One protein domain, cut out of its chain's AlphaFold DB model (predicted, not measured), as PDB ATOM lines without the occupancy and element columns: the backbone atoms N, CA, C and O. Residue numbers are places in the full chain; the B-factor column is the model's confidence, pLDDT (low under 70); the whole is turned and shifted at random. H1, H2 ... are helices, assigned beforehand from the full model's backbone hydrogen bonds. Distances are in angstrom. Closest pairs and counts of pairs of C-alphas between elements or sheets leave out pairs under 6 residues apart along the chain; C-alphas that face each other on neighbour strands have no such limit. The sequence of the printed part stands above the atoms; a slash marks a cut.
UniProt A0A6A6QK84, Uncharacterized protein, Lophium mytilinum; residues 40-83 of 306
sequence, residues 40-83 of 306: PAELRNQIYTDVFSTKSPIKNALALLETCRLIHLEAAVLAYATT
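What this domain is: This is residues 40 to 83 of the 306 residues of an uncharacterized protein of Lophium mytilinum (UniProt A0A6A6QK84). A long helix, H2, and a shorter one, H1, form an open V, near each other at the linked end and spreading toward the other. The loop, residues 54 to 60, folds the chain back between them, and residues 69 to 83 stick out as a free arm. The printed part has 44 residues, with two named helices, H1 then H2, and no named strand; the class is all helix. It is loose, with a radius of gyration of the C-alphas of 13.0 A, and spans 40 by 20 by 11 A.

Where its parts are: Find C-alpha 61 at (66.674, 120.601, 102.377); from there H2, residues 61 to 82, runs 31.4 A to C-alpha 82 at (45.342, 100.746, 114.120). H1, residues 41 to 53, begins at C-alpha 41 at (50.469, 112.494, 98.258) and is 17.8 A long.

How they stand to each other: Look at Val 51 and Ala 61: their C-alphas, the closest of H1 and H2, are 7.0 A apart. The helices are close but not clearly touching, at a shallow tilt of 31 degrees, opposite ways. In H1 and H2 every O i to N i+4 pair is within hydrogen-bond range.

The domain as a whole: The C-alphas farthest apart, of Ser 56 and Thr 83, are 40.9 A apart. The printed part has no cut, and the link is short. In this model, residues 56 to 57 have pLDDT under 70.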
ATOM      1  N   PRO A  40      47.772 116.443  99.306       82.19
ATOM      2  CA  PRO A  40      47.733 115.166  98.596       82.19
ATOM      3  C   PRO A  40      49.127 114.551  98.413       82.19
ATOM      4  O   PRO A  40      50.136 115.260  98.299       82.19
ATOM      5  N   ALA A  41      49.203 113.219  98.389       75.75
ATOM      6  CA  ALA A  41      50.469 112.494  98.258       75.75
ATOM      7  C   ALA A  41      51.229 112.881  96.975       75.75
ATOM      8  O   ALA A  41      52.451 113.001  96.988       75.75
ATOM      9  N   GLU A  42      50.500 113.159  95.899       82.31
ATOM     10  CA  GLU A  42      51.016 113.570  94.596       82.31
ATOM     11  C   GLU A  42      51.750 114.912  94.684       82.31
ATOM     12  O   GLU A  42      52.867 115.042  94.180       82.31
ATOM     13  N   LEU A  43      51.163 115.888  95.385       81.88
ATOM     14  CA  LEU A  43      51.767 117.208  95.577       81.88
ATOM     15  C   LEU A  43      52.998 117.136  96.480       81.88
ATOM     16  O   LEU A  43      54.005 117.783  96.198       81.88
ATOM     17  N   ARG A  44      52.969 116.304  97.527       81.38
ATOM     18  CA  ARG A  44      54.156 116.059  98.364       81.38
ATOM     19  C   ARG A  44      55.300 115.455  97.545       81.38
ATOM     20  O   ARG A  44      56.428 115.929  97.644       81.38
ATOM     21  N   ASN A  45      55.004 114.487  96.674       77.94
ATOM     22  CA  ASN A  45      55.986 113.869  95.778       77.94
ATOM     23  C   ASN A  45      56.564 114.849  94.749       77.94
ATOM     24  O   ASN A  45      57.765 114.806  94.475       77.94
ATOM     25  N   GLN A  46      55.747 115.757  94.209       82.56
ATOM     26  CA  GLN A  46      56.231 116.834  93.340       82.56
ATOM     27  C   GLN A  46      57.165 117.785  94.094       82.56
ATOM     28  O   GLN A  46      58.260 118.051  93.611       82.56
ATOM     29  N   ILE A  47      56.804 118.202  95.314       82.50
ATOM     30  CA  ILE A  47      57.671 119.047  96.151       82.50
ATOM     31  C   ILE A  47      59.003 118.342  96.433       82.50
ATOM     32  O   ILE A  47      60.053 118.971  96.342       82.50
ATOM     33  N   TYR A  48      58.995 117.038  96.720       80.50
ATOM     34  CA  TYR A  48      60.240 116.280  96.864       80.50
ATOM     35  C   TYR A  48      61.060 116.261  95.583       80.50
ATOM     36  O   TYR A  48      62.270 116.466  95.631       80.50
ATOM     37  N   THR A  49      60.410 116.045  94.444       82.44
ATOM     38  CA  THR A  49      61.094 116.010  93.153       82.44
ATOM     39  C   THR A  49      61.746 117.361  92.867       82.44
ATOM     40  O   THR A  49      62.936 117.393  92.575       82.44
ATOM     41  N   ASP A  50      61.040 118.473  93.051       82.94
ATOM     42  CA  ASP A  50      61.581 119.811  92.796       82.94
ATOM     43  C   ASP A  50      62.690 120.196  93.786       82.94
ATOM     44  O   ASP A  50      63.731 120.725  93.392       82.94
ATOM     45  N   VAL A  51      62.516 119.884  95.075       80.81
ATOM     46  CA  VAL A  51      63.515 120.193  96.108       80.81
ATOM     47  C   VAL A  51      64.784 119.361  95.902       80.81
ATOM     48  O   VAL A  51      65.886 119.898  95.968       80.81
ATOM     49  N   PHE A  52      64.677 118.064  95.615       80.88
ATOM     50  CA  PHE A  52      65.856 117.191  95.543       80.88
ATOM     51  C   PHE A  52      66.454 117.030  94.137       80.88
ATOM     52  O   PHE A  52      67.585 116.562  94.030       80.88
ATOM     53  N   SER A  53      65.763 117.440  93.066       82.19
ATOM     54  CA  SER A  53      66.293 117.345  91.689       82.19
ATOM     55  C   SER A  53      67.088 118.574  91.245       82.19
ATOM     56  O   SER A  53      67.775 118.531  90.221       82.19
ATOM     57  N   THR A  54      67.018 119.690  91.975       78.38
ATOM     58  CA  THR A  54      67.772 120.894  91.604       78.38
ATOM     59  C   THR A  54      69.260 120.736  91.929       78.38
ATOM     60  O   THR A  54      69.651 120.293  93.003       78.38
ATOM     61  N   LYS A  55      70.131 121.129  90.989       77.25
ATOM     62  CA  LYS A  55      71.599 121.075  91.164       77.25
ATOM     63  C   LYS A  55      72.127 122.075  92.204       77.25
ATOM     64  O   LYS A  55      73.299 122.019  92.570       77.25
ATOM     65  N   SER A  56      71.299 123.020  92.641       69.38
ATOM     66  CA  SER A  56      71.661 124.061  93.602       69.38
ATOM     67  C   SER A  56      71.386 123.613  95.042       69.38
ATOM     68  O   SER A  56      70.280 123.153  95.319       69.38
ATOM     69  N   PRO A  57      72.325 123.805  95.987       64.31
ATOM     70  CA  PRO A  57      72.113 123.448  97.386       64.31
ATOM     71  C   PRO A  57      70.990 124.295  98.000       64.31
ATOM     72  O   PRO A  57      71.113 125.512  98.157       64.31
ATOM     73  N   ILE A  58      69.882 123.649  98.360       75.25
ATOM     74  CA  ILE A  58      68.745 124.306  99.008       75.25
ATOM     75  C   ILE A  58      69.052 124.491 100.492       75.25
ATOM     76  O   ILE A  58      69.277 123.523 101.219       75.25
ATOM     77  N   LYS A  59      68.982 125.744 100.961       76.69
ATOM     78  CA  LYS A  59      69.282 126.138 102.351       76.69
ATOM     79  C   LYS A  59      68.451 125.401 103.417       76.69
ATOM     80  O   LYS A  59      68.874 125.346 104.562       76.69
ATOM     81  N   ASN A  60      67.325 124.789 103.037       77.12
ATOM     82  CA  ASN A  60      66.379 124.130 103.943       77.12
ATOM     83  C   ASN A  60      66.119 122.643 103.628       77.12
ATOM     84  O   ASN A  60      65.202 122.060 104.204       77.12
ATOM     85  N   ALA A  61      66.897 122.007 102.743       79.06
ATOM     86  CA  ALA A  61      66.674 120.601 102.377       79.06
ATOM     87  C   ALA A  61      66.720 119.662 103.597       79.06
ATOM     88  O   ALA A  61      65.883 118.774 103.730       79.06
ATOM     89  N   LEU A  62      67.646 119.905 104.530       79.25
ATOM     90  CA  LEU A  62      67.766 119.124 105.766       79.25
ATOM     91  C   LEU A  62      66.561 119.306 106.701       79.25
ATOM     92  O   LEU A  62      66.099 118.334 107.289       79.25
ATOM     93  N   ALA A  63      66.020 120.524 106.809       78.94
ATOM     94  CA  ALA A  63      64.830 120.793 107.617       78.94
ATOM     95  C   ALA A  63      63.588 120.088 107.044       78.94
ATOM     96  O   ALA A  63      62.775 119.542 107.794       78.94
ATOM     97  N   LEU A  64      63.467 120.051 105.710       81.19
ATOM     98  CA  LEU A  64      62.423 119.278 105.043       81.19
ATOM     99  C   LEU A  64      62.599 117.781 105.314       81.19
ATOM    100  O   LEU A  64      61.643 117.151 105.753       81.19
ATOM    101  N   LEU A  65      63.799 117.220 105.122       82.75
ATOM    102  CA  LEU A  65      64.076 115.806 105.409       82.75
ATOM    103  C   LEU A  65      63.737 115.434 106.854       82.75
ATOM    104  O   LEU A  65      63.114 114.399 107.084       82.75
ATOM    105  N   GLU A  66      64.087 116.288 107.815       84.62
ATOM    106  CA  GLU A  66      63.774 116.056 109.223       84.62
ATOM    107  C   GLU A  66      62.263 116.066 109.475       84.62
ATOM    108  O   GLU A  66      61.736 115.188 110.156       84.62
ATOM    109  N   THR A  67      61.540 116.991 108.845       83.12
ATOM    110  CA  THR A  67      60.076 117.042 108.926       83.12
ATOM    111  C   THR A  67      59.458 115.775 108.330       83.12
ATOM    112  O   THR A  67      58.572 115.174 108.925       83.12
ATOM    113  N   CYS A  68      59.973 115.298 107.196       81.88
ATOM    114  CA  CYS A  68      59.513 114.056 106.572       81.88
ATOM    115  C   CYS A  68      59.781 112.846 107.462       81.88
ATOM    116  O   CYS A  68      58.926 111.977 107.597       81.88
ATOM    117  N   ARG A  69      60.951 112.803 108.106       86.69
ATOM    118  CA  ARG A  69      61.314 111.752 109.059       86.69
ATOM    119  C   ARG A  69      60.328 111.697 110.227       86.69
ATOM    120  O   ARG A  69      59.887 110.608 110.583       86.69
ATOM    121  N   LEU A  70      59.959 112.852 110.785       85.19
ATOM    122  CA  LEU A  70      58.967 112.947 111.861       85.19
ATOM    123  C   LEU A  70      57.583 112.480 111.400       85.19
ATOM    124  O   LEU A  70      56.962 111.661 112.071       85.19
ATOM    125  N   ILE A  71      57.150 112.924 110.220       82.44
ATOM    126  CA  ILE A  71      55.879 112.521 109.605       82.44
ATOM    127  C   ILE A  71      55.816 111.006 109.396       82.44
ATOM    128  O   ILE A  71      54.823 110.366 109.735       82.44
ATOM    129  N   HIS A  72      56.876 110.418 108.840       86.81
ATOM    130  CA  HIS A  72      56.938 108.978 108.613       86.81
ATOM    131  C   HIS A  72      56.900 108.196 109.922       86.81
ATOM    132  O   HIS A  72      56.256 107.152 109.982       86.81
ATOM    133  N   LEU A  73      57.557 108.700 110.970       89.31
ATOM    134  CA  LEU A  73      57.501 108.088 112.291       89.31
ATOM    135  C   LEU A  73      56.082 108.141 112.872       89.31
ATOM    136  O   LEU A  73      55.599 107.124 113.356       89.31
ATOM    137  N   GLU A  74      55.406 109.286 112.793       87.94
ATOM    138  CA  GLU A  74      54.030 109.455 113.277       87.94
ATOM    139  C   GLU A  74      53.048 108.544 112.531       87.94
ATOM    140  O   GLU A  74      52.276 107.812 113.151       87.94
ATOM    141  N   ALA A  75      53.136 108.511 111.200       86.06
ATOM    142  CA  ALA A  75      52.321 107.631 110.373       86.06
ATOM    143  C   ALA A  75      52.590 106.150 110.672       86.06
ATOM    144  O   ALA A  75      51.652 105.356 110.739       86.06
ATOM    145  N   ALA A  76      53.855 105.768 110.890       92.88
ATOM    146  CA  ALA A  76      54.204 104.407 111.276       92.88
ATOM    147  C   ALA A  76      53.597 104.044 112.637       92.88
ATOM    148  O   ALA A  76      52.974 102.993 112.758       92.88
ATOM    149  N   VAL A  77      53.723 104.919 113.639       92.81
ATOM    150  CA  VAL A  77      53.113 104.735 114.966       92.81
ATOM    151  C   VAL A  77      51.599 104.552 114.848       92.81
ATOM    152  O   VAL A  77      51.061 103.591 115.396       92.81
ATOM    153  N   LEU A  78      50.918 105.405 114.078       89.56
ATOM    154  CA  LEU A  78      49.476 105.300 113.853       89.56
ATOM    155  C   LEU A  78      49.091 103.993 113.143       89.56
ATOM    156  O   LEU A  78      48.099 103.360 113.503       89.56
ATOM    157  N   ALA A  79      49.880 103.558 112.158       92.06
ATOM    158  CA  ALA A  79      49.650 102.300 111.460       92.06
ATOM    159  C   ALA A  79      49.772 101.094 112.406       92.06
ATOM    160  O   ALA A  79      48.898 100.231 112.384       92.06
ATOM    161  N   TYR A  80      50.793 101.049 113.271       94.69
ATOM    162  CA  TYR A  80      50.946  99.983 114.274       94.69
ATOM    163  C   TYR A  80      49.853 100.010 115.355       94.69
ATOM    164  O   TYR A  80      49.467  98.949 115.842       94.69
ATOM    165  N   ALA A  81      49.325 101.191 115.686       91.94
ATOM    166  CA  ALA A  81      48.207 101.343 116.618       91.94
ATOM    167  C   ALA A  81      46.865 100.875 116.053       91.94
ATOM    168  O   ALA A  81      46.027 100.383 116.796       91.94
ATOM    169  N   THR A  82      46.647 101.021 114.747       91.69
ATOM    170  CA  THR A  82      45.342 100.746 114.120       91.69
ATOM    171  C   THR A  82      45.288  99.404 113.401       91.69
ATOM    172  O   THR A  82      44.221  98.806 113.272       91.69
ATOM    173  N   THR A  83      46.429  98.903 112.930       94.69
ATOM    174  CA  THR A  83      46.495  97.671 112.143       94.69
ATOM    175  C   THR A  83      46.699  96.470 113.052       94.69
ATOM    176  O   THR A  83      47.568  96.466 113.920       94.69
TER     177      THR A  83